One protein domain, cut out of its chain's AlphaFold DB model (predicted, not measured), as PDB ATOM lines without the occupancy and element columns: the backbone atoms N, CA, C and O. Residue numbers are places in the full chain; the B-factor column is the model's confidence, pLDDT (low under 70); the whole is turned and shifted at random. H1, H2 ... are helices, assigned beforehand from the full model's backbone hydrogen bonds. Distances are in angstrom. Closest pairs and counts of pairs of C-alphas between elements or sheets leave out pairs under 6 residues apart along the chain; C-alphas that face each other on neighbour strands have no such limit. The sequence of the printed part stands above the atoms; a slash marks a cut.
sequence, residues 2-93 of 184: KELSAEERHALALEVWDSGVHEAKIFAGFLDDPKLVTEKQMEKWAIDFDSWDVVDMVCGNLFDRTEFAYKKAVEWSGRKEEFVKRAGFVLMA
ATOM      1  N   LYS A   2     145.397  58.065  63.695       76.31
ATOM      2  CA  LYS A   2     144.972  59.421  63.306       76.31
ATOM      3  C   LYS A   2     146.043  59.996  62.372       76.31
ATOM      4  O   LYS A   2     147.217  59.945  62.725       76.31
ATOM      5  N   GLU A   3     145.650  60.453  61.189       88.25
ATOM      6  CA  GLU A   3     146.535  61.194  60.286       88.25
ATOM      7  C   GLU A   3     146.568  62.666  60.705       88.25
ATOM      8  O   GLU A   3     145.551  63.202  61.149       88.25
ATOM      9  N   LEU A   4     147.742  63.295  60.602       92.12
ATOM     10  CA  LEU A   4     147.911  64.724  60.873       92.12
ATOM     11  C   LEU A   4     147.253  65.554  59.760       92.12
ATOM     12  O   LEU A   4     147.386  65.205  58.580       92.12
ATOM     13  N   SER A   5     146.596  66.661  60.116       96.62
ATOM     14  CA  SER A   5     146.098  67.660  59.157       96.62
ATOM     15  C   SER A   5     147.248  68.353  58.408       96.62
ATOM     16  O   SER A   5     148.416  68.190  58.758       96.62
ATOM     17  N   ALA A   6     146.941  69.124  57.360       96.69
ATOM     18  CA  ALA A   6     147.959  69.895  56.639       96.69
ATOM     19  C   ALA A   6     148.642  70.927  57.551       96.69
ATOM     20  O   ALA A   6     149.859  71.057  57.538       96.69
ATOM     21  N   GLU A   7     147.863  71.593  58.398       97.94
ATOM     22  CA  GLU A   7     148.323  72.582  59.368       97.94
ATOM     23  C   GLU A   7     149.157  71.935  60.478       97.94
ATOM     24  O   GLU A   7     150.208  72.461  60.836       97.94
ATOM     25  N   GLU A   8     148.730  70.769  60.986       97.81
ATOM     26  CA  GLU A   8     149.500  69.996  61.969       97.81
ATOM     27  C   GLU A   8     150.844  69.532  61.376       97.81
ATOM     28  O   GLU A   8     151.873  69.620  62.045       97.81
ATOM     29  N   ARG A   9     150.864  69.076  60.112       97.81
ATOM     30  CA  ARG A   9     152.108  68.706  59.415       97.81
ATOM     31  C   ARG A   9     153.012  69.907  59.157       97.81
ATOM     32  O   ARG A   9     154.209  69.791  59.381       97.81
ATOM     33  N   HIS A  10     152.454  71.034  58.722       98.50
ATOM     34  CA  HIS A  10     153.206  72.265  58.478       98.50
ATOM     35  C   HIS A  10     153.868  72.776  59.760       98.50
ATOM     36  O   HIS A  10     155.075  73.002  59.786       98.50
ATOM     37  N   ALA A  11     153.112  72.872  60.860       98.44
ATOM     38  CA  ALA A  11     153.657  73.264  62.158       98.44
ATOM     39  C   ALA A  11     154.786  72.322  62.607       98.44
ATOM     40  O   ALA A  11     155.865  72.783  62.981       98.44
ATOM     41  N   LEU A  12     154.578  71.006  62.485       98.25
ATOM     42  CA  LEU A  12     155.601  70.019  62.823       98.25
ATOM     43  C   LEU A  12     156.834  70.121  61.912       98.25
ATOM     44  O   LEU A  12     157.951  69.983  62.394       98.25
ATOM     45  N   ALA A  13     156.671  70.388  60.614       98.56
ATOM     46  CA  ALA A  13     157.796  70.556  59.698       98.56
ATOM     47  C   ALA A  13     158.683  71.750  60.082       98.56
ATOM     48  O   ALA A  13     159.907  71.638  60.021       98.56
ATOM     49  N   LEU A  14     158.088  72.858  60.534       98.62
ATOM     50  CA  LEU A  14     158.836  74.011  61.041       98.62
ATOM     51  C   LEU A  14     159.642  73.659  62.302       98.62
ATOM     52  O   LEU A  14     160.821  73.996  62.380       98.62
ATOM     53  N   GLU A  15     159.043  72.938  63.253       98.50
ATOM     54  CA  GLU A  15     159.740  72.476  64.466       98.50
ATOM     55  C   GLU A  15     160.879  71.499  64.142       98.50
ATOM     56  O   GLU A  15     161.982  71.604  64.680       98.50
ATOM     57  N   VAL A  16     160.627  70.556  63.230       98.38
ATOM     58  CA  VAL A  16     161.614  69.576  62.764       98.38
ATOM     59  C   VAL A  16     162.781  70.279  62.069       98.38
ATOM     60  O   VAL A  16     163.933  69.921  62.320       98.38
ATOM     61  N   TRP A  17     162.518  71.298  61.244       98.62
ATOM     62  CA  TRP A  17     163.561  72.119  60.627       98.62
ATOM     63  C   TRP A  17     164.417  72.837  61.675       98.62
ATOM     64  O   TRP A  17     165.647  72.746  61.649       98.62
ATOM     65  N   ASP A  18     163.763  73.501  62.630       98.25
ATOM     66  CA  ASP A  18     164.413  74.310  63.665       98.25
ATOM     67  C   ASP A  18     165.239  73.465  64.661       98.25
ATOM     68  O   ASP A  18     166.059  74.011  65.398       98.25
ATOM     69  N   SER A  19     165.110  72.131  64.640       97.81
ATOM     70  CA  SER A  19     166.002  71.226  65.382       97.81
ATOM     71  C   SER A  19     167.467  71.296  64.927       97.81
ATOM     72  O   SER A  19     168.362  70.896  65.672       97.81
ATOM     73  N   GLY A  20     167.722  71.764  63.699       96.38
ATOM     74  CA  GLY A  20     169.061  71.874  63.116       96.38
ATOM     75  C   GLY A  20     169.711  70.540  62.732       96.38
ATOM     76  O   GLY A  20     170.825  70.545  62.211       96.38
ATOM     77  N   VAL A  21     169.041  69.403  62.952       98.19
ATOM     78  CA  VAL A  21     169.545  68.078  62.565       98.19
ATOM     79  C   VAL A  21     169.414  67.901  61.050       98.19
ATOM     80  O   VAL A  21     168.345  68.113  60.482       98.19
ATOM     81  N   HIS A  22     170.496  67.481  60.391       98.06
ATOM     82  CA  HIS A  22     170.593  67.360  58.930       98.06
ATOM     83  C   HIS A  22     169.458  66.530  58.309       98.06
ATOM     84  O   HIS A  22     168.704  67.006  57.460       98.06
ATOM     85  N   GLU A  23     169.271  65.300  58.784       98.31
ATOM     86  CA  GLU A  23     168.227  64.400  58.293       98.31
ATOM     87  C   GLU A  23     166.824  64.903  58.653       98.31
ATOM     88  O   GLU A  23     165.869  64.647  57.919       98.31
ATOM     89  N   ALA A  24     166.697  65.651  59.754       98.12
ATOM     90  CA  ALA A  24     165.441  66.278  60.142       98.12
ATOM     91  C   ALA A  24     165.064  67.396  59.161       98.12
ATOM     92  O   ALA A  24     163.923  67.426  58.712       98.12
ATOM     93  N   LYS A  25     166.010  68.241  58.724       98.31
ATOM     94  CA  LYS A  25     165.764  69.249  57.672       98.31
ATOM     95  C   LYS A  25     165.256  68.608  56.375       98.31
ATOM     96  O   LYS A  25     164.283  69.078  55.788       98.31
ATOM     97  N   ILE A  26     165.867  67.497  55.953       98.50
ATOM     98  CA  ILE A  26     165.395  66.720  54.794       98.50
ATOM     99  C   ILE A  26     163.971  66.202  55.037       98.50
ATOM    100  O   ILE A  26     163.100  66.358  54.180       98.50
ATOM    101  N   PHE A  27     163.716  65.615  56.208       98.50
ATOM    102  CA  PHE A  27     162.397  65.100  56.572       98.50
ATOM    103  C   PHE A  27     161.325  66.195  56.629       98.50
ATOM    104  O   PHE A  27     160.210  65.965  56.167       98.50
ATOM    105  N   ALA A  28     161.661  67.397  57.101       98.56
ATOM    106  CA  ALA A  28     160.768  68.552  57.085       98.56
ATOM    107  C   ALA A  28     160.308  68.880  55.656       98.56
ATOM    108  O   ALA A  28     159.118  69.083  55.437       98.56
ATOM    109  N   GLY A  29     161.206  68.815  54.665       98.06
ATOM    110  CA  GLY A  29     160.855  68.974  53.248       98.06
ATOM    111  C   GLY A  29     159.897  67.906  52.698       98.06
ATOM    112  O   GLY A  29     159.171  68.171  51.746       98.06
ATOM    113  N   PHE A  30     159.859  66.706  53.285       97.75
ATOM    114  CA  PHE A  30     158.875  65.671  52.934       97.75
ATOM    115  C   PHE A  30     157.550  65.812  53.690       97.75
ATOM    116  O   PHE A  30     156.516  65.349  53.210       97.75
ATOM    117  N   LEU A  31     157.601  66.377  54.893       97.69
ATOM    118  CA  LEU A  31     156.470  66.482  55.804       97.69
ATOM    119  C   LEU A  31     155.579  67.691  55.494       97.69
ATOM    120  O   LEU A  31     154.357  67.592  55.633       97.69
ATOM    121  N   ASP A  32     156.192  68.811  55.119       98.50
ATOM    122  CA  ASP A  32     155.520  70.098  54.972       98.50
ATOM    123  C   ASP A  32     154.507  70.124  53.810       98.50
ATOM    124  O   ASP A  32     154.611  69.377  52.834       98.50
ATOM    125  N   ASP A  33     153.508  71.001  53.910       98.19
ATOM    126  CA  ASP A  33     152.505  71.219  52.873       98.19
ATOM    127  C   ASP A  33     152.879  72.436  52.006       98.19
ATOM    128  O   ASP A  33     152.862  73.571  52.493       98.19
ATOM    129  N   PRO A  34     153.153  72.257  50.698       98.12
ATOM    130  CA  PRO A  34     153.579  73.352  49.825       98.12
ATOM    131  C   PRO A  34     152.553  74.484  49.695       98.12
ATOM    132  O   PRO A  34     152.925  75.582  49.287       98.12
ATOM    133  N   LYS A  35     151.275  74.253  50.027       98.19
ATOM    134  CA  LYS A  35     150.236  75.297  50.008       98.19
ATOM    135  C   LYS A  35     150.295  76.229  51.216       98.19
ATOM    136  O   LYS A  35     149.698  77.299  51.170       98.19
ATOM    137  N   LEU A  36     150.949  75.800  52.294       98.56
ATOM    138  CA  LEU A  36     151.123  76.584  53.517       98.56
ATOM    139  C   LEU A  36     152.510  77.235  53.589       98.56
ATOM    140  O   LEU A  36     152.705  78.175  54.360       98.56
ATOM    141  N   VAL A  37     153.455  76.789  52.754       98.75
ATOM    142  CA  VAL A  37     154.786  77.393  52.652       98.75
ATOM    143  C   VAL A  37     154.688  78.846  52.201       98.75
ATOM    144  O   VAL A  37     154.075  79.169  51.187       98.75
ATOM    145  N   THR A  38     155.363  79.728  52.935       98.81
ATOM    146  CA  THR A  38     155.436  81.160  52.617       98.81
ATOM    147  C   THR A  38     156.778  81.534  52.000       98.81
ATOM    148  O   THR A  38     157.801  80.902  52.269       98.81
ATOM    149  N   GLU A  39     156.821  82.641  51.253       98.38
ATOM    150  CA  GLU A  39     158.084  83.185  50.735       98.38
ATOM    151  C   GLU A  39     159.102  83.455  51.863       98.38
ATOM    152  O   GLU A  39     160.291  83.180  51.716       98.38
ATOM    153  N   LYS A  40     158.631  83.917  53.030       98.69
ATOM    154  CA  LYS A  40     159.476  84.150  54.211       98.69
ATOM    155  C   LYS A  40     160.086  82.856  54.755       98.69
ATOM    156  O   LYS A  40     161.241  82.866  55.173       98.69
ATOM    157  N   GLN A  41     159.324  81.763  54.771       98.69
ATOM    158  CA  GLN A  41     159.847  80.457  55.169       98.69
ATOM    159  C   GLN A  41     160.913  79.980  54.188       98.69
ATOM    160  O   GLN A  41     161.978  79.563  54.629       98.69
ATOM    161  N   MET A  42     160.654  80.086  52.880       98.81
ATOM    162  CA  MET A  42     161.629  79.703  51.858       98.81
ATOM    163  C   MET A  42     162.949  80.454  52.032       98.81
ATOM    164  O   MET A  42     164.000  79.827  52.012       98.81
ATOM    165  N   GLU A  43     162.908  81.773  52.256       98.75
ATOM    166  CA  GLU A  43     164.120  82.562  52.523       98.75
ATOM    167  C   GLU A  43     164.820  82.144  53.821       98.75
ATOM    168  O   GLU A  43     166.042  82.010  53.830       98.75
ATOM    169  N   LYS A  44     164.068  81.898  54.906       98.50
ATOM    170  CA  LYS A  44     164.644  81.420  56.175       98.50
ATOM    171  C   LYS A  44     165.382  80.094  55.964       98.50
ATOM    172  O   LYS A  44     166.548  79.984  56.317       98.50
ATOM    173  N   TRP A  45     164.722  79.119  55.344       98.69
ATOM    174  CA  TRP A  45     165.301  77.799  55.089       98.69
ATOM    175  C   TRP A  45     166.469  77.859  54.101       98.69
ATOM    176  O   TRP A  45     167.447  77.138  54.269       98.69
ATOM    177  N   ALA A  46     166.410  78.742  53.100       98.62
ATOM    178  CA  ALA A  46     167.487  78.889  52.130       98.62
ATOM    179  C   ALA A  46     168.795  79.372  52.772       98.62
ATOM    180  O   ALA A  46     169.867  78.890  52.411       98.62
ATOM    181  N   ILE A  47     168.712  80.295  53.735       97.31
ATOM    182  CA  ILE A  47     169.875  80.783  54.497       97.31
ATOM    183  C   ILE A  47     170.496  79.661  55.346       97.31
ATOM    184  O   ILE A  47     171.713  79.634  55.521       97.31
ATOM    185  N   ASP A  48     169.678  78.717  55.815       97.88
ATOM    186  CA  ASP A  48     170.097  77.577  56.637       97.88
ATOM    187  C   ASP A  48     170.642  76.388  55.818       97.88
ATOM    188  O   ASP A  48     171.013  75.360  56.400       97.88
ATOM    189  N   PHE A  49     170.666  76.476  54.481       98.44
ATOM    190  CA  PHE A  49     171.232  75.426  53.636       98.44
ATOM    191  C   PHE A  49     172.758  75.351  53.779       98.44
ATOM    192  O   PHE A  49     173.488  76.291  53.467       98.44
ATOM    193  N   ASP A  50     173.240  74.179  54.177       96.50
ATOM    194  CA  ASP A  50     174.646  73.882  54.482       96.50
ATOM    195  C   ASP A  50     175.202  72.691  53.678       96.50
ATOM    196  O   ASP A  50     176.386  72.358  53.770       96.50
ATOM    197  N   SER A  51     174.353  72.044  52.880       98.31
ATOM    198  CA  SER A  51     174.646  70.780  52.218       98.31
ATOM    199  C   SER A  51     173.809  70.603  50.952       98.31
ATOM    200  O   SER A  51     172.690  71.098  50.814       98.31
ATOM    201  N   TRP A  52     174.380  69.907  49.969       98.56
ATOM    202  CA  TRP A  52     173.768  69.767  48.649       98.56
ATOM    203  C   TRP A  52     172.517  68.883  48.662       98.56
ATOM    204  O   TRP A  52     171.619  69.100  47.859       98.56
ATOM    205  N   ASP A  53     172.454  67.895  49.547       98.44
ATOM    206  CA  ASP A  53     171.348  66.950  49.665       98.44
ATOM    207  C   ASP A  53     170.151  67.558  50.396       98.44
ATOM    208  O   ASP A  53     169.025  67.339  49.952       98.44
ATOM    209  N   VAL A  54     170.359  68.396  51.423       98.69
ATOM    210  CA  VAL A  54     169.264  69.194  52.010       98.69
ATOM    211  C   VAL A  54     168.645  70.093  50.941       98.69
ATOM    212  O   VAL A  54     167.425  70.085  50.778       98.69
ATOM    213  N   VAL A  55     169.467  70.804  50.157       98.88
ATOM    214  CA  VAL A  55     168.984  71.634  49.039       98.88
ATOM    215  C   VAL A  55     168.168  70.796  48.055       98.88
ATOM    216  O   VAL A  55     167.021  71.127  47.762       98.88
ATOM    217  N   ASP A  56     168.745  69.704  47.550       98.69
ATOM    218  CA  ASP A  56     168.126  68.885  46.508       98.69
ATOM    219  C   ASP A  56     166.798  68.276  46.972       98.69
ATOM    220  O   ASP A  56     165.805  68.309  46.237       98.69
ATOM    221  N   MET A  57     166.759  67.758  48.204       98.56
ATOM    222  CA  MET A  57     165.561  67.141  48.761       98.56
ATOM    223  C   MET A  57     164.476  68.173  49.058       98.56
ATOM    224  O   MET A  57     163.327  67.946  48.691       98.56
ATOM    225  N   VAL A  58     164.802  69.315  49.663       98.75
ATOM    226  CA  VAL A  58     163.799  70.344  49.986       98.75
ATOM    227  C   VAL A  58     163.255  70.989  48.710       98.75
ATOM    228  O   VAL A  58     162.041  71.140  48.556       98.75
ATOM    229  N   CYS A  59     164.120  71.311  47.746       98.81
ATOM    230  CA  CYS A  59     163.687  71.918  46.492       98.81
ATOM    231  C   CYS A  59     162.787  70.995  45.664       98.81
ATOM    232  O   CYS A  59     161.783  71.459  45.130       98.81
ATOM    233  N   GLY A  60     163.123  69.704  45.563       98.19
ATOM    234  CA  GLY A  60     162.374  68.740  44.746       98.19
ATOM    235  C   GLY A  60     161.161  68.098  45.419       98.19
ATOM    236  O   GLY A  60     160.343  67.485  44.729       98.19
ATOM    237  N   ASN A  61     161.043  68.193  46.749       98.25
ATOM    238  CA  ASN A  61     159.916  67.620  47.493       98.25
ATOM    239  C   ASN A  61     158.960  68.662  48.078       98.25
ATOM    240  O   ASN A  61     157.821  68.312  48.381       98.25
ATOM    241  N   LEU A  62     159.368  69.926  48.174       98.75
ATOM    242  CA  LEU A  62     158.524  70.978  48.727       98.75
ATOM    243  C   LEU A  62     158.479  72.206  47.827       98.75
ATOM    244  O   LEU A  62     157.417  72.569  47.322       98.75
ATOM    245  N   PHE A  63     159.624  72.860  47.627       98.81
ATOM    246  CA  PHE A  63     159.629  74.221  47.091       98.81
ATOM    247  C   PHE A  63     159.174  74.316  45.639       98.81
ATOM    248  O   PHE A  63     158.530  75.301  45.287       98.81
ATOM    249  N   ASP A  64     159.422  73.307  44.806       98.50
ATOM    250  CA  ASP A  64     158.970  73.300  43.411       98.50
ATOM    251  C   ASP A  64     157.450  73.141  43.226       98.50
ATOM    252  O   ASP A  64     156.943  73.300  42.116       98.50
ATOM    253  N   ARG A  65     156.719  72.865  44.312       98.31
ATOM    254  CA  ARG A  65     155.249  72.794  44.356       98.31
ATOM    255  C   ARG A  65     154.613  74.064  44.917       98.31
ATOM    256  O   ARG A  65     153.388  74.140  44.982       98.31
ATOM    257  N   THR A  66     155.423  75.038  45.325       98.62
ATOM    258  CA  THR A  66     154.951  76.335  45.825       98.62
ATOM    259  C   THR A  66     154.675  77.296  44.669       98.62
ATOM    260  O   THR A  66     155.270  77.190  43.594       98.62
ATOM    261  N   GLU A  67     153.824  78.297  44.893       97.88
ATOM    262  CA  GLU A  67     153.573  79.359  43.903       97.88
ATOM    263  C   GLU A  67     154.802  80.255  43.645       97.88
ATOM    264  O   GLU A  67     154.896  80.918  42.612       97.88
ATOM    265  N   PHE A  68     155.785  80.239  44.550       98.69
ATOM    266  CA  PHE A  68     156.997  81.058  44.474       98.69
ATOM    267  C   PHE A  68     158.131  80.392  43.685       98.69
ATOM    268  O   PHE A  68     159.141  81.043  43.409       98.69
ATOM    269  N   ALA A  69     157.988  79.117  43.312       98.62
ATOM    270  CA  ALA A  69     159.071  78.282  42.797       98.62
ATOM    271  C   ALA A  69     159.830  78.910  41.616       98.62
ATOM    272  O   ALA A  69     161.054  79.008  41.650       98.62
ATOM    273  N   TYR A  70     159.117  79.392  40.591       98.75
ATOM    274  CA  TYR A  70     159.740  80.025  39.423       98.75
ATOM    275  C   TYR A  70     160.441  81.338  39.778       98.75
ATOM    276  O   TYR A  70     161.560  81.578  39.325       98.75
ATOM    277  N   LYS A  71     159.814  82.173  40.618       98.69
ATOM    278  CA  LYS A  71     160.411  83.430  41.096       98.69
ATOM    279  C   LYS A  71     161.717  83.145  41.838       98.69
ATOM    280  O   LYS A  71     162.732  83.771  41.541       98.69
ATOM    281  N   LYS A  72     161.710  82.166  42.747       98.81
ATOM    282  CA  LYS A  72     162.881  81.785  43.546       98.81
ATOM    283  C   LYS A  72     163.953  81.065  42.749       98.81
ATOM    284  O   LYS A  72     165.125  81.316  42.997       98.81
ATOM    285  N   ALA A  73     163.593  80.283  41.733       98.88
ATOM    286  CA  ALA A  73     164.562  79.724  40.794       98.88
ATOM    287  C   ALA A  73     165.420  80.832  40.155       98.88
ATOM    288  O   ALA A  73     166.647  80.748  40.164       98.88
ATOM    289  N   VAL A  74     164.778  81.902  39.669       98.81
ATOM    290  CA  VAL A  74     165.470  83.057  39.074       98.81
ATOM    291  C   VAL A  74     166.234  83.852  40.131       98.81
ATOM    292  O   VAL A  74     167.430  84.072  39.981       98.81
ATOM    293  N   GLU A  75     165.577  84.256  41.217       98.75
ATOM    294  CA  GLU A  75     166.186  85.102  42.250       98.75
ATOM    295  C   GLU A  75     167.413  84.443  42.888       98.75
ATOM    296  O   GLU A  75     168.477  85.058  42.987       98.75
ATOM    297  N   TRP A  76     167.291  83.177  43.291       98.88
ATOM    298  CA  TRP A  76     168.367  82.472  43.970       98.88
ATOM    299  C   TRP A  76     169.531  82.147  43.041       98.88
ATOM    300  O   TRP A  76     170.671  82.176  43.491       98.88
ATOM    301  N   SER A  77     169.294  81.939  41.743       98.75
ATOM    302  CA  SER A  77     170.374  81.679  40.778       98.75
ATOM    303  C   SER A  77     171.419  82.803  40.688       98.75
ATOM    304  O   SER A  77     172.567  82.531  40.350       98.75
ATOM    305  N   GLY A  78     171.064  84.041  41.054       98.25
ATOM    306  CA  GLY A  78     171.982  85.184  41.104       98.25
ATOM    307  C   GLY A  78     172.657  85.418  42.463       98.25
ATOM    308  O   GLY A  78     173.375  86.405  42.632       98.25
ATOM    309  N   ARG A  79     172.417  84.565  43.469       98.44
ATOM    310  CA  ARG A  79     172.905  84.777  44.844       98.44
ATOM    311  C   ARG A  79     174.379  84.416  45.013       98.44
ATOM    312  O   ARG A  79     174.954  83.621  44.270       98.44
ATOM    313  N   LYS A  80     175.029  85.024  46.007       98.19
ATOM    314  CA  LYS A  80     176.455  84.777  46.278       98.19
ATOM    315  C   LYS A  80     176.656  83.545  47.144       98.19
ATOM    316  O   LYS A  80     177.680  82.886  47.024       98.19
ATOM    317  N   GLU A  81     175.700  83.234  47.999       98.44
ATOM    318  CA  GLU A  81     175.706  82.104  48.914       98.44
ATOM    319  C   GLU A  81     175.623  80.797  48.107       98.44
ATOM    320  O   GLU A  81     174.726  80.628  47.283       98.44
ATOM    321  N   GLU A  82     176.585  79.885  48.292       98.50
ATOM    322  CA  GLU A  82     176.774  78.717  47.411       98.50
ATOM    323  C   GLU A  82     175.525  77.830  47.332       98.50
ATOM    324  O   GLU A  82     175.068  77.499  46.236       98.50
ATOM    325  N   PHE A  83     174.951  77.473  48.482       98.81
ATOM    326  CA  PHE A  83     173.795  76.583  48.535       98.81
ATOM    327  C   PHE A  83     172.479  77.273  48.177       98.81
ATOM    328  O   PHE A  83     171.626  76.638  47.562       98.81
ATOM    329  N   VAL A  84     172.342  78.578  48.436       98.81
ATOM    330  CA  VAL A  84     171.203  79.360  47.925       98.81
ATOM    331  C   VAL A  84     171.260  79.397  46.400       98.81
ATOM    332  O   VAL A  84     170.287  79.058  45.730       98.81
ATOM    333  N   LYS A  85     172.428  79.696  45.820       98.88
ATOM    334  CA  LYS A  85     172.594  79.675  44.363       98.88
ATOM    335  C   LYS A  85     172.357  78.296  43.768       98.88
ATOM    336  O   LYS A  85     171.669  78.180  42.754       98.88
ATOM    337  N   ARG A  86     172.858  77.241  44.420       98.81
ATOM    338  CA  ARG A  86     172.529  75.855  44.063       98.81
ATOM    339  C   ARG A  86     171.012  75.654  44.028       98.81
ATOM    340  O   ARG A  86     170.518  75.147  43.024       98.81
ATOM    341  N   ALA A  87     170.290  76.074  45.069       98.94
ATOM    342  CA  ALA A  87     168.840  75.916  45.175       98.94
ATOM    343  C   ALA A  87     168.099  76.537  43.984       98.94
ATOM    344  O   ALA A  87     167.169  75.925  43.464       98.94
ATOM    345  N   GLY A  88     168.558  77.690  43.484       98.94
ATOM    346  CA  GLY A  88     168.018  78.302  42.265       98.94
ATOM    347  C   GLY A  88     168.033  77.352  41.061       98.94
ATOM    348  O   GLY A  88     166.999  77.109  40.442       98.94
ATOM    349  N   PHE A  89     169.181  76.737  40.769       98.94
ATOM    350  CA  PHE A  89     169.311  75.787  39.653       98.94
ATOM    351  C   PHE A  89     168.627  74.446  39.913       98.94
ATOM    352  O   PHE A  89     168.099  73.828  38.988       98.94
ATOM    353  N   VAL A  90     168.601  73.992  41.164       98.94
ATOM    354  CA  VAL A  90     167.860  72.785  41.542       98.94
ATOM    355  C   VAL A  90     166.366  72.980  41.295       98.94
ATOM    356  O   VAL A  90     165.756  72.110  40.684       98.94
ATOM    357  N   LEU A  91     165.796  74.134  41.661       98.94
ATOM    358  CA  LEU A  91     164.402  74.460  41.347       98.94
ATOM    359  C   LEU A  91     164.141  74.434  39.839       98.94
ATOM    360  O   LEU A  91     163.148  73.855  39.409       98.94
ATOM    361  N   MET A  92     165.037  74.984  39.012       98.88
ATOM    362  CA  MET A  92     164.900  74.893  37.548       98.88
ATOM    363  C   MET A  92     164.853  73.434  37.072       98.88
ATOM    364  O   MET A  92     164.035  73.073  36.219       98.88
ATOM    365  N   ALA A  93     165.719  72.585  37.634       98.81
ATOM    366  CA  ALA A  93     165.769  71.167  37.310       98.81
ATOM    367  C   ALA A  93     164.469  70.455  37.712       98.81
ATOM    368  O   ALA A  93     163.870  69.768  36.882       98.81
TER     369      ALA A  93
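Overview. This is residues 2 to 93 of the 184 residues of a protein of bacterium (UniProt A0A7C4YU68). Five helices stand in a curved line, H1, H2, H4, H6 and H5, with a helical hairpin at each end of it, H1 with H2 and H5 with H6, while H3 lies on the hollow side of the curve. H1, H2 and H4 are side by side and nearly in line in direction, and H6 crosses more slantwise between H4 and H5; the longest axis runs across the helices and takes in the tail of residues 2 to 5. The printed part has 92 residues with six named helices, H1 to H6 in chain order, and no named strand; its class is all helix. It is compact, with a radius of gyration of the C-alphas of 12.3 A, yet elongated in outline, with spans of 43, 26 and 20 A.

Along the chain. H1, residues 6 to 18, begins with C-alpha 6 at (147.959, 69.895, 56.639), is 18.4 A from first to last C-alpha, and is the longest helix by residues. H2 holds residues 22 to 31 over 14.5 A. H3 holds residues 39 to 47 over 12.6 A, and H4 holds residues 52 to 61 over 14.1 A, beginning with C-alpha 52 at (173.768, 69.767, 48.649). H5 holds residues 69 to 77 over 12.0 A. H6, residues 82 to 93, measures 16.7 A and ends with C-alpha 93 at (165.769, 71.167, 37.310).

Arrangement. H1 and H2 form a helical hairpin and touch at a shallow tilt of 12 degrees, opposite ways; their closest C-alphas, of Ala 13 and Ala 28, are 4.4 A apart. H2 touches H4 at a shallow tilt of 8 degrees, the same way, with the C-alphas of Gly 29 and Val 58 closest at 4.6 A. H4 touches H6 the same way at a steep tilt of 36 degrees, only just beyond shallow; the closest C-alphas, of Val 55 and Ala 87, are 5.8 A apart. H5 and H6 form a helical hairpin and touch at a steep tilt of 40 degrees, opposite ways, with the C-alphas of Ala 73 and Gly 88 closest at 4.0 A. H3 touches H6, with residues 83 to 87 of H6 alone, at a steep tilt of 54 degrees, opposite ways; the C-alphas of Ala 46 and Val 84 are closest at 5.6 A. H3 and H5 are near each other, with 8 pairs of C-alphas within 10 A. H1 and H3 are only just apart, at 8.1 A. In the six helices every O i to N i+4 pair is within hydrogen-bond range.

Size, cuts and confidence. The C-alphas farthest apart, of Lys 2 and Lys 80, are 43.9 A apart. The printed part has no cut and no long link. The mean pLDDT of the printed part is 98.0, and no printed residue is under 70.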